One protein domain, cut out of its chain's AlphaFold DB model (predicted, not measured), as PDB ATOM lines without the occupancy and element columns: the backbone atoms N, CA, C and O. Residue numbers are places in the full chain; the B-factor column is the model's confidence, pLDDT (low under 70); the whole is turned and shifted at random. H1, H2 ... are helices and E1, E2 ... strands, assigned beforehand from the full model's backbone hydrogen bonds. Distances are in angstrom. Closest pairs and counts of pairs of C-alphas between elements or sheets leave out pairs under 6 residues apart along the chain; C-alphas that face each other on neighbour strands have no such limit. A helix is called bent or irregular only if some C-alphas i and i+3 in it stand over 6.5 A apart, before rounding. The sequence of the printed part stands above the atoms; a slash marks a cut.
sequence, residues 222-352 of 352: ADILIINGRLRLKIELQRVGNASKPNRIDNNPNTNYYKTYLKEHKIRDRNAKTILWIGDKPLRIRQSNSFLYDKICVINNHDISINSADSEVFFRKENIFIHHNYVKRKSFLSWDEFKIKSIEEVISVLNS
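What this domain is: This is residues 222 to 352 of the 352 residues of an uncharacterized protein of Parcubacteria group bacterium (UniProt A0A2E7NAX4). A twisted four-stranded sheet, E1, E2, E4 and E5, curls round the C-terminal helix H4, and a small second sheet of E3, E7 and E6 lies toward the other end of the domain. E4 and E5 run through the middle, the hairpin E1 and E2 reaches one end of the longest axis and the loop of residues 241 to 256 the other, while short H2 grazes both sheets. The 131 printed residues include four named helices and seven named strands, in the order E1 E2 E3 E4 H1 E5 E6 E7 H2 H3 H4, and the class is mixed, helices and strands. The larger sheet, in the order E1, E2, E4, E5, is mixed, and the smaller, E3, E7, E6, is antiparallel. The whole is compact, with a radius of gyration of the C-alphas of 14.7 A, yet elongated, spanning 47 by 30 by 22 A.

Where its parts are: E1, residues 224 to 228, begins with C-alpha 224 at (32.464, 26.005, -2.880). E2, residues 231 to 240, is the longest strand at 26.9 A; E4, 273 to 278, measures 16.0 A and E5, 295 to 300, 15.9 A. E3 is 257 to 261, E6 is 313 to 316 and E7 is 319 to 323. H1 is 287 to 292, H2 is 324 to 329 and H3 is 335 to 340. H4, 343 to 351, measures 12.0 A and ends with C-alpha 351 at (45.389, 20.184, -7.505).

How they stand to each other: E2 pairs antiparallel with E1, N 226 to O 233 at 2.8 A, and parallel with E4, N 238 to O 275 at 2.8 A. This pairing is staggered: residues 231 to 235 for E1, 235 to 240 for E4. E4 and E5 are antiparallel, N 276 to O 297 at 2.8 A. H4 is on this sheet, its closest C-alphas to E5 being Leu 350 and Val 298, 6.4 A. H3 only grazes it and is close to but not clearly touching H4, C-alphas 338 and 346 being 7.0 A apart. E7 is antiparallel to E3, N 258 to O 322 at 2.9 A, and to E6, N 321 to O 314 at 2.8 A. H1 and H2 are near each other; H1 is irregular, with C-alphas 288 and 291 8.0 A apart. H2, H3 and H4 have every O i to N i+4 pair within hydrogen-bond range; H1 has 0 of 2, but 2 of 3 O i to N i+3 pairs.

The domain as a whole: The C-alphas of Gly 229 and Asn 251 are the two farthest apart, 47.5 A. The printed part has no cut. The links E2 to E3, E3 to E4 and E5 to E6 are long. Mean pLDDT of the printed part is 86.8; residues 254, 330 and 331 are under 70.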
ATOM      1  N   ALA A 222      30.556  28.876  -8.495       81.38
ATOM      2  CA  ALA A 222      30.759  27.516  -8.011       81.38
ATOM      3  C   ALA A 222      30.045  27.303  -6.667       81.38
ATOM      4  O   ALA A 222      29.783  28.276  -5.942       81.38
ATOM      5  N   ASP A 223      29.794  26.040  -6.318       81.25
ATOM      6  CA  ASP A 223      29.248  25.644  -5.017       81.25
ATOM      7  C   ASP A 223      30.165  26.077  -3.849       81.25
ATOM      8  O   ASP A 223      29.694  26.646  -2.860       81.25
ATOM      9  N   ILE A 224      31.480  25.835  -3.965       88.56
ATOM     10  CA  ILE A 224      32.464  26.005  -2.880       88.56
ATOM     11  C   ILE A 224      33.718  26.730  -3.393       88.56
ATOM     12  O   ILE A 224      34.280  26.356  -4.420       88.56
ATOM     13  N   LEU A 225      34.223  27.711  -2.642       90.38
ATOM     14  CA  LEU A 225      35.569  28.260  -2.806       90.38
ATOM     15  C   LEU A 225      36.443  27.837  -1.620       90.38
ATOM     16  O   LEU A 225      36.181  28.208  -0.478       90.38
ATOM     17  N   ILE A 226      37.493  27.065  -1.904       91.56
ATOM     18  CA  ILE A 226      38.501  26.650  -0.924       91.56
ATOM     19  C   ILE A 226      39.672  27.626  -0.940       91.56
ATOM     20  O   ILE A 226      40.233  27.905  -2.003       91.56
ATOM     21  N   ILE A 227      40.080  28.072   0.246       91.44
ATOM     22  CA  ILE A 227      41.200  28.979   0.465       91.44
ATOM     23  C   ILE A 227      42.203  28.334   1.431       91.44
ATOM     24  O   ILE A 227      41.852  27.831   2.500       91.44
ATOM     25  N   ASN A 228      43.480  28.337   1.043       90.44
ATOM     26  CA  ASN A 228      44.596  27.983   1.921       90.44
ATOM     27  C   ASN A 228      45.841  28.799   1.541       90.44
ATOM     28  O   ASN A 228      46.502  28.539   0.531       90.44
ATOM     29  N   GLY A 229      46.135  29.847   2.315       87.62
ATOM     30  CA  GLY A 229      47.203  30.795   1.992       87.62
ATOM     31  C   GLY A 229      46.969  31.482   0.641       87.62
ATOM     32  O   GLY A 229      46.067  32.301   0.495       87.62
ATOM     33  N   ARG A 230      47.795  31.163  -0.366       86.81
ATOM     34  CA  ARG A 230      47.643  31.691  -1.738       86.81
ATOM     35  C   ARG A 230      46.778  30.811  -2.643       86.81
ATOM     36  O   ARG A 230      46.408  31.255  -3.729       86.81
ATOM     37  N   LEU A 231      46.478  29.580  -2.228       87.69
ATOM     38  CA  LEU A 231      45.653  28.657  -2.996       87.69
ATOM     39  C   LEU A 231      44.193  29.109  -2.941       87.69
ATOM     40  O   LEU A 231      43.654  29.317  -1.856       87.69
ATOM     41  N   ARG A 232      43.564  29.224  -4.112       91.56
ATOM     42  CA  ARG A 232      42.127  29.466  -4.271       91.56
ATOM     43  C   ARG A 232      41.569  28.480  -5.286       91.56
ATOM     44  O   ARG A 232      41.971  28.524  -6.447       91.56
ATOM     45  N   LEU A 233      40.670  27.598  -4.858       90.38
ATOM     46  CA  LEU A 233      40.068  26.572  -5.712       90.38
ATOM     47  C   LEU A 233      38.550  26.687  -5.699       90.38
ATOM     48  O   LEU A 233      37.923  26.499  -4.659       90.38
ATOM     49  N   LYS A 234      37.964  26.952  -6.867       91.69
ATOM     50  CA  LYS A 234      36.519  26.846  -7.079       91.69
ATOM     51  C   LYS A 234      36.149  25.383  -7.307       91.69
ATOM     52  O   LYS A 234      36.782  24.718  -8.128       91.69
ATOM     53  N   ILE A 235      35.139  24.895  -6.602       90.12
ATOM     54  CA  ILE A 235      34.705  23.501  -6.630       90.12
ATOM     55  C   ILE A 235      33.201  23.415  -6.858       90.12
ATOM     56  O   ILE A 235      32.426  24.029  -6.133       90.12
ATOM     57  N   GLU A 236      32.820  22.587  -7.825       90.12
ATOM     58  CA  GLU A 236      31.449  22.131  -8.057       90.12
ATOM     59  C   GLU A 236      31.316  20.697  -7.542       90.12
ATOM     60  O   GLU A 236      31.998  19.797  -8.045       90.12
ATOM     61  N   LEU A 237      30.453  20.449  -6.554       90.94
ATOM     62  CA  LEU A 237      30.305  19.119  -5.959       90.94
ATOM     63  C   LEU A 237      29.076  18.412  -6.530       90.94
ATOM     64  O   LEU A 237      27.941  18.844  -6.379       90.94
ATOM     65  N   GLN A 238      29.285  17.263  -7.166       90.62
ATOM     66  CA  GLN A 238      28.219  16.484  -7.785       90.62
ATOM     67  C   GLN A 238      28.169  15.076  -7.201       90.62
ATOM     68  O   GLN A 238      29.095  14.274  -7.335       90.62
ATOM     69  N   ARG A 239      27.035  14.730  -6.595       91.94
ATOM     70  CA  ARG A 239      26.776  13.364  -6.128       91.94
ATOM     71  C   ARG A 239      26.406  12.468  -7.299       91.94
ATOM     72  O   ARG A 239      25.509  12.784  -8.082       91.94
ATOM     73  N   VAL A 240      26.999  11.286  -7.355       91.00
ATOM     74  CA  VAL A 240      26.738  10.313  -8.414       91.00
ATOM     75  C   VAL A 240      25.973   9.125  -7.849       91.00
ATOM     76  O   VAL A 240      26.515   8.274  -7.152       91.00
ATOM     77  N   GLY A 241      24.680   9.054  -8.175       88.19
ATOM     78  CA  GLY A 241      23.832   7.911  -7.817       88.19
ATOM     79  C   GLY A 241      23.669   6.860  -8.910       88.19
ATOM     80  O   GLY A 241      23.033   5.837  -8.676       88.19
ATOM     81  N   ASN A 242      24.191   7.112 -10.110       91.31
ATOM     82  CA  ASN A 242      24.082   6.217 -11.254       91.31
ATOM     83  C   ASN A 242      25.336   6.331 -12.120       91.31
ATOM     84  O   ASN A 242      25.730   7.428 -12.487       91.31
ATOM     85  N   ALA A 243      25.914   5.198 -12.489       90.56
ATOM     86  CA  ALA A 243      27.041   5.111 -13.401       90.56
ATOM     87  C   ALA A 243      26.912   3.810 -14.189       90.56
ATOM     88  O   ALA A 243      26.707   2.731 -13.626       90.56
ATOM     89  N   SER A 244      27.026   3.908 -15.507       90.06
ATOM     90  CA  SER A 244      26.846   2.771 -16.412       90.06
ATOM     91  C   SER A 244      27.967   2.710 -17.437       90.06
ATOM     92  O   SER A 244      28.572   3.727 -17.763       90.06
ATOM     93  N   LYS A 245      28.242   1.519 -17.971       88.38
ATOM     94  CA  LYS A 245      29.141   1.368 -19.116       88.38
ATOM     95  C   LYS A 245      28.376   1.755 -20.392       88.38
ATOM     96  O   LYS A 245      27.255   1.272 -20.575       88.38
ATOM     97  N   PRO A 246      28.900   2.629 -21.266       86.31
ATOM     98  CA  PRO A 246      28.294   2.854 -22.564       86.31
ATOM     99  C   PRO A 246      28.475   1.614 -23.439       86.31
ATOM    100  O   PRO A 246      29.569   1.057 -23.521       86.31
ATOM    101  N   ASN A 247      27.416   1.226 -24.148       83.06
ATOM    102  CA  ASN A 247      27.496   0.143 -25.131       83.06
ATOM    103  C   ASN A 247      28.416   0.517 -26.308       83.06
ATOM    104  O   ASN A 247      29.089  -0.346 -26.863       83.06
ATOM    105  N   ARG A 248      28.434   1.806 -26.685       84.69
ATOM    106  CA  ARG A 248      29.189   2.340 -27.823       84.69
ATOM    107  C   ARG A 248      29.500   3.827 -27.620       84.69
ATOM    108  O   ARG A 248      28.663   4.545 -27.069       84.69
ATOM    109  N   ILE A 249      30.652   4.278 -28.107       83.69
ATOM    110  CA  ILE A 249      31.031   5.693 -28.287       83.69
ATOM    111  C   ILE A 249      31.639   5.796 -29.689       83.69
ATOM    112  O   ILE A 249      32.475   4.965 -30.017       83.69
ATOM    113  N   ASP A 250      31.181   6.739 -30.519       77.38
ATOM    114  CA  ASP A 250      31.675   6.976 -31.897       77.38
ATOM    115  C   ASP A 250      31.984   5.708 -32.674       77.38
ATOM    116  O   ASP A 250      33.080   5.452 -33.151       77.38
ATOM    117  N   ASN A 251      30.965   4.870 -32.764       76.19
ATOM    118  CA  ASN A 251      31.012   3.603 -33.460       76.19
ATOM    119  C   ASN A 251      31.878   2.484 -32.842       76.19
ATOM    120  O   ASN A 251      31.759   1.341 -33.288       76.19
ATOM    121  N   ASN A 252      32.618   2.744 -31.766       77.50
ATOM    122  CA  ASN A 252      33.457   1.764 -31.082       77.50
ATOM    123  C   ASN A 252      32.670   0.989 -29.996       77.50
ATOM    124  O   ASN A 252      32.190   1.612 -29.039       77.50
ATOM    125  N   PRO A 253      32.459  -0.338 -30.133       72.25
ATOM    126  CA  PRO A 253      31.863  -1.165 -29.082       72.25
ATOM    127  C   PRO A 253      32.852  -1.405 -27.926       72.25
ATOM    128  O   PRO A 253      34.049  -1.200 -28.062       72.25
ATOM    129  N   ASN A 254      32.367  -1.881 -26.774       65.44
ATOM    130  CA  ASN A 254      33.219  -2.279 -25.636       65.44
ATOM    131  C   ASN A 254      34.142  -1.174 -25.098       65.44
ATOM    132  O   ASN A 254      35.273  -1.421 -24.685       65.44
ATOM    133  N   THR A 255      33.619   0.045 -25.034       82.38
ATOM    134  CA  THR A 255      34.364   1.212 -24.556       82.38
ATOM    135  C   THR A 255      34.834   1.040 -23.111       82.38
ATOM    136  O   THR A 255      34.111   0.496 -22.276       82.38
ATOM    137  N   ASN A 256      36.016   1.556 -22.782       87.50
ATOM    138  CA  ASN A 256      36.515   1.579 -21.406       87.50
ATOM    139  C   ASN A 256      36.074   2.831 -20.633       87.50
ATOM    140  O   ASN A 256      36.748   3.276 -19.707       87.50
ATOM    141  N   TYR A 257      34.956   3.423 -21.031       90.62
ATOM    142  CA  TYR A 257      34.368   4.561 -20.346       90.62
ATOM    143  C   TYR A 257      33.277   4.084 -19.396       90.62
ATOM    144  O   TYR A 257      32.655   3.038 -19.590       90.62
ATOM    145  N   TYR A 258      32.990   4.899 -18.396       91.00
ATOM    146  CA  TYR A 258      31.693   4.909 -17.739       91.00
ATOM    147  C   TYR A 258      31.038   6.258 -17.995       91.00
ATOM    148  O   TYR A 258      31.703   7.264 -18.242       91.00
ATOM    149  N   LYS A 259      29.711   6.259 -17.973       91.88
ATOM    150  CA  LYS A 259      28.888   7.448 -18.137       91.88
ATOM    151  C   LYS A 259      28.030   7.666 -16.904       91.88
ATOM    152  O   LYS A 259      27.450   6.713 -16.368       91.88
ATOM    153  N   THR A 260      27.907   8.924 -16.513       92.62
ATOM    154  CA  THR A 260      26.910   9.401 -15.554       92.62
ATOM    155  C   THR A 260      26.199  10.621 -16.129       92.62
ATOM    156  O   THR A 260      26.723  11.311 -17.006       92.62
ATOM    157  N   TYR A 261      24.985  10.862 -15.651       91.31
ATOM    158  CA  TYR A 261      24.220  12.036 -16.030       91.31
ATOM    159  C   TYR A 261      24.819  13.273 -15.367       91.31
ATOM    160  O   TYR A 261      24.913  13.344 -14.142       91.31
ATOM    161  N   LEU A 262      25.201  14.243 -16.186       89.25
ATOM    162  CA  LEU A 262      25.673  15.549 -15.755       89.25
ATOM    163  C   LEU A 262      25.453  16.507 -16.919       89.25
ATOM    164  O   LEU A 262      25.837  16.216 -18.052       89.25
ATOM    165  N   LYS A 263      24.780  17.628 -16.664       84.62
ATOM    166  CA  LYS A 263      24.532  18.620 -17.711       84.62
ATOM    167  C   LYS A 263      25.781  19.464 -17.899       84.62
ATOM    168  O   LYS A 263      26.279  20.018 -16.929       84.62
ATOM    169  N   GLU A 264      26.216  19.636 -19.141       82.75
ATOM    170  CA  GLU A 264      27.409  20.423 -19.491       82.75
ATOM    171  C   GLU A 264      27.410  21.827 -18.862       82.75
ATOM    172  O   GLU A 264      28.424  22.290 -18.355       82.75
ATOM    173  N   HIS A 265      26.247  22.487 -18.785       78.38
ATOM    174  CA  HIS A 265      26.145  23.825 -18.195       78.38
ATOM    175  C   HIS A 265      26.440  23.895 -16.686       78.38
ATOM    176  O   HIS A 265      26.517  25.000 -16.155       78.38
ATOM    177  N   LYS A 266      26.553  22.753 -15.997       75.06
ATOM    178  CA  LYS A 266      27.013  22.672 -14.604       75.06
ATOM    179  C   LYS A 266      28.530  22.802 -14.474       75.06
ATOM    180  O   LYS A 266      29.018  22.898 -13.364       75.06
ATOM    181  N   ILE A 267      29.260  22.804 -15.590       74.50
ATOM    182  CA  ILE A 267      30.722  22.864 -15.627       74.50
ATOM    183  C   ILE A 267      31.183  23.992 -16.568       74.50
ATOM    184  O   ILE A 267      31.984  23.798 -17.479       74.50
ATOM    185  N   ARG A 268      30.605  25.190 -16.415       70.75
ATOM    186  CA  ARG A 268      30.893  26.329 -17.309       70.75
ATOM    187  C   ARG A 268      32.203  27.040 -16.988       70.75
ATOM    188  O   ARG A 268      32.856  27.519 -17.912       70.75
ATOM    189  N   ASP A 269      32.584  27.114 -15.714       83.12
ATOM    190  CA  ASP A 269      33.842  27.748 -15.325       83.12
ATOM    191  C   ASP A 269      35.008  26.779 -15.573       83.12
ATOM    192  O   ASP A 269      35.191  25.797 -14.852       83.12
ATOM    193  N   ARG A 270      35.807  27.061 -16.609       84.31
ATOM    194  CA  ARG A 270      37.019  26.297 -16.953       84.31
ATOM    195  C   ARG A 270      38.079  26.340 -15.845       84.31
ATOM    196  O   ARG A 270      38.922  25.446 -15.808       84.31
ATOM    197  N   ASN A 271      38.023  27.336 -14.958       86.81
ATOM    198  CA  ASN A 271      38.935  27.493 -13.823       86.81
ATOM    199  C   ASN A 271      38.442  26.782 -12.555       86.81
ATOM    200  O   ASN A 271      39.185  26.702 -11.578       86.81
ATOM    201  N   ALA A 272      37.206  26.279 -12.549       89.44
ATOM    202  CA  ALA A 272      36.705  25.458 -11.459       89.44
ATOM    203  C   ALA A 272      37.116  23.987 -11.627       89.44
ATOM    204  O   ALA A 272      37.543  23.528 -12.692       89.44
ATOM    205  N   LYS A 273      36.984  23.239 -10.537       90.50
ATOM    206  CA  LYS A 273      37.148  21.791 -10.490       90.50
ATOM    207  C   LYS A 273      35.802  21.162 -10.167       90.50
ATOM    208  O   LYS A 273      35.084  21.639  -9.297       90.50
ATOM    209  N   THR A 274      35.464  20.080 -10.846       90.94
ATOM    210  CA  THR A 274      34.267  19.300 -10.540       90.94
ATOM    211  C   THR A 274      34.660  18.098  -9.705       90.94
ATOM    212  O   THR A 274      35.494  17.297 -10.122       90.94
ATOM    213  N   ILE A 275      34.035  17.939  -8.546       91.94
ATOM    214  CA  ILE A 275      34.142  16.725  -7.748       91.94
ATOM    215  C   ILE A 275      32.932  15.847  -8.039       91.94
ATOM    216  O   ILE A 275      31.802  16.228  -7.746       91.94
ATOM    217  N   LEU A 276      33.159  14.646  -8.569       92.06
ATOM    218  CA  LEU A 276      32.126  13.613  -8.621       92.06
ATOM    219  C   LEU A 276      32.287  12.683  -7.424       92.06
ATOM    220  O   LEU A 276      33.236  11.899  -7.375       92.06
ATOM    221  N   TRP A 277      31.359  12.749  -6.474       93.19
ATOM    222  CA  TRP A 277      31.374  11.883  -5.299       93.19
ATOM    223  C   TRP A 277      30.405  10.714  -5.470       93.19
ATOM    224  O   TRP A 277      29.185  10.877  -5.576       93.19
ATOM    225  N   ILE A 278      30.971   9.512  -5.527       92.06
ATOM    226  CA  ILE A 278      30.259   8.240  -5.574       92.06
ATOM    227  C   ILE A 278      30.267   7.654  -4.162       92.06
ATOM    228  O   ILE A 278      31.335   7.420  -3.601       92.06
ATOM    229  N   GLY A 279      29.084   7.426  -3.587       92.62
ATOM    230  CA  GLY A 279      28.957   6.907  -2.224       92.62
ATOM    231  C   GLY A 279      29.258   5.408  -2.105       92.62
ATOM    232  O   GLY A 279      29.629   4.745  -3.077       92.62
ATOM    233  N   ASP A 280      29.041   4.857  -0.912       90.88
ATOM    234  CA  ASP A 280      29.122   3.423  -0.641       90.88
ATOM    235  C   ASP A 280      27.891   2.701  -1.221       90.88
ATOM    236  O   ASP A 280      26.747   2.982  -0.857       90.88
ATOM    237  N   LYS A 281      28.133   1.784  -2.163       90.81
ATOM    238  CA  LYS A 281      27.129   0.932  -2.836       90.81
ATOM    239  C   LYS A 281      25.862   1.669  -3.330       90.81
ATOM    240  O   LYS A 281      24.751   1.352  -2.897       90.81
ATOM    241  N   PRO A 282      25.962   2.616  -4.284       91.94
ATOM    242  CA  PRO A 282      24.788   3.306  -4.820       91.94
ATOM    243  C   PRO A 282      23.843   2.350  -5.566       91.94
ATOM    244  O   PRO A 282      24.286   1.515  -6.356       91.94
ATOM    245  N   LEU A 283      22.526   2.524  -5.397       91.56
ATOM    246  CA  LEU A 283      21.511   1.571  -5.882       91.56
ATOM    247  C   LEU A 283      21.519   1.334  -7.401       91.56
ATOM    248  O   LEU A 283      21.079   0.283  -7.860       91.56
ATOM    249  N   ARG A 284      21.957   2.317  -8.200       90.81
ATOM    250  CA  ARG A 284      21.948   2.226  -9.675       90.81
ATOM    251  C   ARG A 284      23.329   1.981 -10.282       90.81
ATOM    252  O   ARG A 284      23.469   2.044 -11.500       90.81
ATOM    253  N   ILE A 285      24.335   1.669  -9.471       90.62
ATOM    254  CA  ILE A 285      25.651   1.252  -9.958       90.62
ATOM    255  C   ILE A 285      25.777  -0.256  -9.753       90.62
ATOM    256  O   ILE A 285      25.804  -0.743  -8.625       90.62
ATOM    257  N   ARG A 286      25.855  -1.001 -10.859       86.94
ATOM    258  CA  ARG A 286      25.988  -2.466 -10.836       86.94
ATOM    259  C   ARG A 286      27.257  -2.893 -10.097       86.94
ATOM    260  O   ARG A 286      28.284  -2.233 -10.225       86.94
ATOM    261  N   GLN A 287      27.214  -4.061  -9.453       86.50
ATOM    262  CA  GLN A 287      28.356  -4.645  -8.736       86.50
ATOM    263  C   GLN A 287      29.610  -4.796  -9.614       86.50
ATOM    264  O   GLN A 287      30.721  -4.637  -9.128       86.50
ATOM    265  N   SER A 288      29.455  -5.029 -10.922       85.38
ATOM    266  CA  SER A 288      30.580  -5.076 -11.872       85.38
ATOM    267  C   SER A 288      31.381  -3.766 -11.953       85.38
ATOM    268  O   SER A 288      32.499  -3.763 -12.456       85.38
ATOM    269  N   ASN A 289      30.808  -2.655 -11.483       86.31
ATOM    270  CA  ASN A 289      31.426  -1.335 -11.427       86.31
ATOM    271  C   ASN A 289      31.762  -0.924  -9.981       86.31
ATOM    272  O   ASN A 289      31.913   0.265  -9.711       86.31
ATOM    273  N   SER A 290      31.877  -1.872  -9.043       87.94
ATOM    274  CA  SER A 290      32.137  -1.582  -7.624       87.94
ATOM    275  C   SER A 290      33.470  -0.875  -7.362       87.94
ATOM    276  O   SER A 290      33.638  -0.284  -6.304       87.94
ATOM    277  N   PHE A 291      34.403  -0.877  -8.321       86.12
ATOM    278  CA  PHE A 291      35.639  -0.085  -8.250       86.12
ATOM    279  C   PHE A 291      35.387   1.433  -8.159       86.12
ATOM    280  O   PHE A 291      36.287   2.181  -7.789       86.12
ATOM    281  N   LEU A 292      34.175   1.879  -8.514       87.50
ATOM    282  CA  LEU A 292      33.716   3.258  -8.380       87.50
ATOM    283  C   LEU A 292      33.168   3.586  -6.984       87.50
ATOM    284  O   LEU A 292      32.932   4.755  -6.712       87.50
ATOM    285  N   TYR A 293      32.886   2.594  -6.133       90.88
ATOM    286  CA  TYR A 293      32.279   2.841  -4.822       90.88
ATOM    287  C   TYR A 293      33.232   3.585  -3.900       90.88
ATOM    288  O   TYR A 293      34.428   3.296  -3.894       90.88
ATOM    289  N   ASP A 294      32.658   4.496  -3.114       89.31
ATOM    290  CA  ASP A 294      33.385   5.357  -2.184       89.31
ATOM    291  C   ASP A 294      34.575   6.046  -2.868       89.31
ATOM    292  O   ASP A 294      35.746   5.817  -2.559       89.31
ATOM    293  N   LYS A 295      34.266   6.827  -3.906       88.81
ATOM    294  CA  LYS A 295      35.264   7.542  -4.703       88.81
ATOM    295  C   LYS A 295      34.905   9.009  -4.828       88.81
ATOM    296  O   LYS A 295      33.831   9.357  -5.321       88.81
ATOM    297  N   ILE A 296      35.853   9.855  -4.442       91.00
ATOM    298  CA  ILE A 296      35.871  11.292  -4.704       91.00
ATOM    299  C   ILE A 296      36.741  11.512  -5.945       91.00
ATOM    300  O   ILE A 296      37.962  11.374  -5.901       91.00
ATOM    301  N   CYS A 297      36.091  11.791  -7.073       89.25
ATOM    302  CA  CYS A 297      36.714  12.010  -8.375       89.25
ATOM    303  C   CYS A 297      36.932  13.501  -8.608       89.25
ATOM    304  O   CYS A 297      35.956  14.210  -8.854       89.25
ATOM    305  N   VAL A 298      38.173  13.978  -8.590       90.44
ATOM    306  CA  VAL A 298      38.476  15.367  -8.960       90.44
ATOM    307  C   VAL A 298      38.669  15.447 -10.471       90.44
ATOM    308  O   VAL A 298      39.450  14.689 -11.042       90.44
ATOM    309  N   ILE A 299      37.932  16.345 -11.118       89.56
ATOM    310  CA  ILE A 299      38.022  16.616 -12.551       89.56
ATOM    311  C   ILE A 299      38.345  18.089 -12.738       89.56
ATOM    312  O   ILE A 299      37.595  18.960 -12.294       89.56
ATOM    313  N   ASN A 300      39.432  18.386 -13.441       89.62
ATOM    314  CA  ASN A 300      39.687  19.747 -13.886       89.62
ATOM    315  C   ASN A 300      38.749  20.094 -15.036       89.62
ATOM    316  O   ASN A 300      38.740  19.413 -16.060       89.62
ATOM    317  N   ASN A 301      37.993  21.184 -14.917       90.31
ATOM    318  CA  ASN A 301      37.013  21.544 -15.943       90.31
ATOM    319  C   ASN A 301      37.671  21.894 -17.291       90.31
ATOM    320  O   ASN A 301      37.054  21.749 -18.351       90.31
ATOM    321  N   HIS A 302      38.935  22.326 -17.280       88.38
ATOM    322  CA  HIS A 302      39.709  22.552 -18.500       88.38
ATOM    323  C   HIS A 302      40.090  21.259 -19.240       88.38
ATOM    324  O   HIS A 302      40.193  21.300 -20.462       88.38
ATOM    325  N   ASP A 303      40.205  20.120 -18.546       86.38
ATOM    326  CA  ASP A 303      40.529  18.815 -19.149       86.38
ATOM    327  C   ASP A 303      39.329  18.186 -19.880       86.38
ATOM    328  O   ASP A 303      39.469  17.210 -20.620       86.38
ATOM    329  N   ILE A 304      38.122  18.723 -19.672       88.56
ATOM    330  CA  ILE A 304      36.898  18.164 -20.243       88.56
ATOM    331  C   ILE A 304      36.745  18.622 -21.690       88.56
ATOM    332  O   ILE A 304      36.556  19.811 -21.978       88.56
ATOM    333  N   SER A 305      36.748  17.661 -22.609       87.94
ATOM    334  CA  SER A 305      36.431  17.937 -24.005       87.94
ATOM    335  C   SER A 305      34.923  17.986 -24.244       87.94
ATOM    336  O   SER A 305      34.143  17.238 -23.650       87.94
ATOM    337  N   ILE A 306      34.495  18.866 -25.144       83.56
ATOM    338  CA  ILE A 306      33.093  18.979 -25.546       83.56
ATOM    339  C   ILE A 306      32.931  18.192 -26.846       83.56
ATOM    340  O   ILE A 306      33.526  18.533 -27.864       83.56
ATOM    341  N   ASN A 307      32.125  17.129 -26.811       79.44
ATOM    342  CA  ASN A 307      31.791  16.267 -27.950       79.44
ATOM    343  C   ASN A 307      32.948  15.501 -28.628       79.44
ATOM    344  O   ASN A 307      32.689  14.834 -29.626       79.44
ATOM    345  N   SER A 308      34.170  15.494 -28.087       83.06
ATOM    346  CA  SER A 308      35.257  14.627 -28.577       83.06
ATOM    347  C   SER A 308      35.444  13.422 -27.662       83.06
ATOM    348  O   SER A 308      35.660  13.579 -26.465       83.06
ATOM    349  N   ALA A 309      35.368  12.220 -28.232       80.25
ATOM    350  CA  ALA A 309      35.614  10.973 -27.514       80.25
ATOM    351  C   ALA A 309      37.103  10.627 -27.351       80.25
ATOM    352  O   ALA A 309      37.414   9.624 -26.715       80.25
ATOM    353  N   ASP A 310      38.006  11.440 -27.906       80.88
ATOM    354  CA  ASP A 310      39.451  11.189 -27.871       80.88
ATOM    355  C   ASP A 310      40.093  11.638 -26.547       80.88
ATOM    356  O   ASP A 310      41.253  11.327 -26.277       80.88
ATOM    357  N   SER A 311      39.351  12.355 -25.696       86.44
ATOM    358  CA  SER A 311      39.804  12.746 -24.362       86.44
ATOM    359  C   SER A 311      39.443  11.707 -23.298       86.44
ATOM    360  O   SER A 311      38.479  10.941 -23.407       86.44
ATOM    361  N   GLU A 312      40.201  11.706 -22.201       88.69
ATOM    362  CA  GLU A 312      39.902  10.853 -21.048       88.69
ATOM    363  C   GLU A 312      38.590  11.247 -20.349       88.69
ATOM    364  O   GLU A 312      37.951  10.394 -19.730       88.69
ATOM    365  N   VAL A 313      38.161  12.507 -20.478       90.62
ATOM    366  CA  VAL A 313      36.881  13.013 -19.967       90.62
ATOM    367  C   VAL A 313      36.195  13.874 -21.022       90.62
ATOM    368  O   VAL A 313      36.805  14.809 -21.546       90.62
ATOM    369  N   PHE A 314      34.928  13.593 -21.329       92.06
ATOM    370  CA  PHE A 314      34.164  14.404 -22.280       92.06
ATOM    371  C   PHE A 314      32.669  14.477 -21.989       92.06
ATOM    372  O   PHE A 314      32.084  13.593 -21.358       92.06
ATOM    373  N   PHE A 315      32.033  15.520 -22.523       91.19
ATOM    374  CA  PHE A 315      30.580  15.643 -22.575       91.19
ATOM    375  C   PHE A 315      30.002  15.152 -23.894       91.19
ATOM    376  O   PHE A 315      30.533  15.420 -24.972       91.19
ATOM    377  N   ARG A 316      28.846  14.492 -23.799       87.69
ATOM    378  CA  ARG A 316      27.960  14.263 -24.941       87.69
ATOM    379  C   ARG A 316      26.513  14.223 -24.483       87.69
ATOM    380  O   ARG A 316      26.123  13.357 -23.693       87.69
ATOM    381  N   LYS A 317      25.692  15.111 -25.052       85.69
ATOM    382  CA  LYS A 317      24.316  15.355 -24.587       85.69
ATOM    383  C   LYS A 317      24.344  15.696 -23.085       85.69
ATOM    384  O   LYS A 317      25.190  16.460 -22.645       85.69
ATOM    385  N   GLU A 318      23.462  15.107 -22.283       89.25
ATOM    386  CA  GLU A 318      23.384  15.331 -20.832       89.25
ATOM    387  C   GLU A 318      24.203  14.312 -20.017       89.25
ATOM    388  O   GLU A 318      23.799  13.902 -18.929       89.25
ATOM    389  N   ASN A 319      25.323  13.828 -20.560       91.62
ATOM    390  CA  ASN A 319      26.177  12.865 -19.870       91.62
ATOM    391  C   ASN A 319      27.641  13.275 -19.952       91.62
ATOM    392  O   ASN A 319      28.118  13.689 -21.012       91.62
ATOM    393  N   ILE A 320      28.341  13.051 -18.847       92.50
ATOM    394  CA  ILE A 320      29.796  13.043 -18.797       92.50
ATOM    395  C   ILE A 320      30.283  11.599 -18.928       92.50
ATOM    396  O   ILE A 320      29.718  10.670 -18.338       92.50
ATOM    397  N   PHE A 321      31.317  11.421 -19.734       92.62
ATOM    398  CA  PHE A 321      31.991  10.160 -19.986       92.62
ATOM    399  C   PHE A 321      33.397  10.270 -19.439       92.62
ATOM    400  O   PHE A 321      34.100  11.230 -19.739       92.62
ATOM    401  N   ILE A 322      33.795   9.293 -18.635       90.81
ATOM    402  CA  ILE A 322      35.101   9.288 -17.986       90.81
ATOM    403  C   ILE A 322      35.746   7.938 -18.256       90.81
ATOM    404  O   ILE A 322      35.143   6.876 -18.070       90.81
ATOM    405  N   HIS A 323      36.966   7.981 -18.765       89.50
ATOM    406  CA  HIS A 323      37.729   6.803 -19.113       89.50
ATOM    407  C   HIS A 323      38.218   6.098 -17.847       89.50
ATOM    408  O   HIS A 323      38.622   6.732 -16.875       89.50
ATOM    409  N   HIS A 324      38.254   4.768 -17.855       84.69
ATOM    410  CA  HIS A 324      38.711   3.989 -16.704       84.69
ATOM    411  C   HIS A 324      40.149   4.324 -16.273       84.69
ATOM    412  O   HIS A 324      40.461   4.215 -15.092       84.69
ATOM    413  N   ASN A 325      41.024   4.740 -17.200       83.12
ATOM    414  CA  ASN A 325      42.381   5.161 -16.845       83.12
ATOM    415  C   ASN A 325      42.375   6.484 -16.094       83.12
ATOM    416  O   ASN A 325      43.156   6.610 -15.162       83.12
ATOM    417  N   TYR A 326      41.469   7.409 -16.425       84.94
ATOM    418  CA  TYR A 326      41.276   8.620 -15.630       84.94
ATOM    419  C   TYR A 326      40.942   8.236 -14.186       84.94
ATOM    420  O   TYR A 326      41.566   8.738 -13.259       84.94
ATOM    421  N   VAL A 327      40.068   7.230 -14.014       78.19
ATOM    422  CA  VAL A 327      39.699   6.684 -12.693       78.19
ATOM    423  C   VAL A 327      40.845   6.002 -11.959       78.19
ATOM    424  O   VAL A 327      40.883   5.967 -10.738       78.19
ATOM    425  N   LYS A 328      41.777   5.394 -12.685       73.62
ATOM    426  CA  LYS A 328      42.892   4.673 -12.064       73.62
ATOM    427  C   LYS A 328      44.107   5.562 -11.801       73.62
ATOM    428  O   LYS A 328      44.875   5.249 -10.901       73.62
ATOM    429  N   ARG A 329      44.319   6.604 -12.613       73.44
ATOM    430  CA  ARG A 329      45.537   7.434 -12.621       73.44
ATOM    431  C   ARG A 329      45.423   8.702 -11.786       73.44
ATOM    432  O   ARG A 329      46.425   9.112 -11.213       73.44
ATOM    433  N   LYS A 330      44.258   9.355 -11.767       66.00
ATOM    434  CA  LYS A 330      44.054  10.564 -10.959       66.00
ATOM    435  C   LYS A 330      43.807  10.179  -9.503       66.00
ATOM    436  O   LYS A 330      43.333   9.084  -9.229       66.00
ATOM    437  N   SER A 331      44.188  11.049  -8.572       58.16
ATOM    438  CA  SER A 331      44.180  10.776  -7.134       58.16
ATOM    439  C   SER A 331      42.751  10.687  -6.593       58.16
ATOM    440  O   SER A 331      42.181  11.677  -6.152       58.16
ATOM    441  N   PHE A 332      42.141   9.504  -6.629       72.62
ATOM    442  CA  PHE A 332      40.883   9.279  -5.920       72.62
ATOM    443  C   PHE A 332      41.155   9.135  -4.441       72.62
ATOM    444  O   PHE A 332      42.077   8.427  -4.041       72.62
ATOM    445  N   LEU A 333      40.286   9.744  -3.648       83.94
ATOM    446  CA  LEU A 333      40.205   9.478  -2.225       83.94
ATOM    447  C   LEU A 333      38.900   8.741  -1.966       83.94
ATOM    448  O   LEU A 333      37.833   9.173  -2.409       83.94
ATOM    449  N   SER A 334      38.998   7.613  -1.276       89.31
ATOM    450  CA  SER A 334      37.871   7.142  -0.474       89.31
ATOM    451  C   SER A 334      37.535   8.169   0.599       89.31
ATOM    452  O   SER A 334      38.380   8.994   0.966       89.31
ATOM    453  N   TRP A 335      36.307   8.145   1.113       91.75
ATOM    454  CA  TRP A 335      35.940   9.034   2.210       91.75
ATOM    455  C   TRP A 335      36.847   8.824   3.425       91.75
ATOM    456  O   TRP A 335      37.287   9.791   4.048       91.75
ATOM    457  N   ASP A 336      37.195   7.576   3.735       91.06
ATOM    458  CA  ASP A 336      38.083   7.274   4.855       91.06
ATOM    459  C   ASP A 336      39.512   7.792   4.624       91.06
ATOM    460  O   ASP A 336      40.072   8.424   5.523       91.06
ATOM    461  N   GLU A 337      40.072   7.644   3.416       91.62
ATOM    462  CA  GLU A 337      41.361   8.263   3.061       91.62
ATOM    463  C   GLU A 337      41.297   9.791   3.143       91.62
ATOM    464  O   GLU A 337      42.196  10.425   3.696       91.62
ATOM    465  N   PHE A 338      40.223  10.396   2.628       91.94
ATOM    466  CA  PHE A 338      40.021  11.837   2.709       91.94
ATOM    467  C   PHE A 338      40.006  12.307   4.162       91.94
ATOM    468  O   PHE A 338      40.634  13.314   4.481       91.94
ATOM    469  N   LYS A 339      39.370  11.565   5.079       91.50
ATOM    470  CA  LYS A 339      39.333  11.935   6.498       91.50
ATOM    471  C   LYS A 339      40.715  11.929   7.152       91.50
ATOM    472  O   LYS A 339      41.006  12.881   7.877       91.50
ATOM    473  N   ILE A 340      41.549  10.924   6.882       92.81
ATOM    474  CA  ILE A 340      42.841  10.730   7.569       92.81
ATOM    475  C   ILE A 340      43.999  11.535   6.971       92.81
ATOM    476  O   ILE A 340      44.940  11.855   7.692       92.81
ATOM    477  N   LYS A 341      43.943  11.865   5.675       92.88
ATOM    478  CA  LYS A 341      45.036  12.554   4.977       92.88
ATOM    479  C   LYS A 341      45.332  13.940   5.535       92.88
ATOM    480  O   LYS A 341      44.406  14.654   5.940       92.88
ATOM    481  N   SER A 342      46.604  14.334   5.497       93.38
ATOM    482  CA  SER A 342      47.027  15.687   5.866       93.38
ATOM    483  C   SER A 342      46.435  16.731   4.914       93.38
ATOM    484  O   SER A 342      45.933  16.411   3.830       93.38
ATOM    485  N   ILE A 343      46.486  18.002   5.314       92.31
ATOM    486  CA  ILE A 343      46.030  19.095   4.455       92.31
ATOM    487  C   ILE A 343      46.841  19.148   3.148       92.31
ATOM    488  O   ILE A 343      46.252  19.293   2.082       92.31
ATOM    489  N   GLU A 344      48.157  18.930   3.195       91.56
ATOM    490  CA  GLU A 344      49.048  18.926   2.026       91.56
ATOM    491  C   GLU A 344      48.707  17.797   1.050       91.56
ATOM    492  O   GLU A 344      48.681  18.003  -0.165       91.56
ATOM    493  N   GLU A 345      48.399  16.607   1.569       91.44
ATOM    494  CA  GLU A 345      47.970  15.477   0.747       91.44
ATOM    495  C   GLU A 345      46.625  15.758   0.064       91.44
ATOM    496  O   GLU A 345      46.460  15.458  -1.120       91.44
ATOM    497  N   VAL A 346      45.671  16.367   0.779       91.12
ATOM    498  CA  VAL A 346      44.380  16.772   0.201       91.12
ATOM    499  C   VAL A 346      44.571  17.865  -0.851       91.12
ATOM    500  O   VAL A 346      43.975  17.773  -1.923       91.12
ATOM    501  N   ILE A 347      45.439  18.853  -0.608       89.81
ATOM    502  CA  ILE A 347      45.799  19.879  -1.599       89.81
ATOM    503  C   ILE A 347      46.386  19.233  -2.853       89.81
ATOM    504  O   ILE A 347      46.002  19.602  -3.960       89.81
ATOM    505  N   SER A 348      47.293  18.263  -2.704       88.50
ATOM    506  CA  SER A 348      47.897  17.555  -3.836       88.50
ATOM    507  C   SER A 348      46.841  16.854  -4.693       88.50
ATOM    508  O   SER A 348      46.860  16.984  -5.916       88.50
ATOM    509  N   VAL A 349      45.869  16.186  -4.061       87.81
ATOM    510  CA  VAL A 349      44.743  15.560  -4.767       87.81
ATOM    511  C   VAL A 349      43.869  16.594  -5.463       87.81
ATOM    512  O   VAL A 349      43.596  16.466  -6.655       87.81
ATOM    513  N   LEU A 350      43.448  17.630  -4.737       87.06
ATOM    514  CA  LEU A 350      42.592  18.668  -5.292       87.06
ATOM    515  C   LEU A 350      43.292  19.440  -6.413       87.06
ATOM    516  O   LEU A 350      42.597  19.937  -7.283       87.06
ATOM    517  N   ASN A 351      44.626  19.520  -6.443       83.00
ATOM    518  CA  ASN A 351      45.389  20.184  -7.505       83.00
ATOM    519  C   ASN A 351      45.771  19.285  -8.687       83.00
ATOM    520  O   ASN A 351      46.062  19.840  -9.748       83.00
ATOM    521  N   SER A 352      45.761  17.957  -8.521       71.19
ATOM    522  CA  SER A 352      46.018  17.000  -9.610       71.19
ATOM    523  C   SER A 352      45.005  17.115 -10.745       71.19
ATOM    524  O   SER A 352      45.385  16.746 -11.882       71.19
TER     525      SER A 352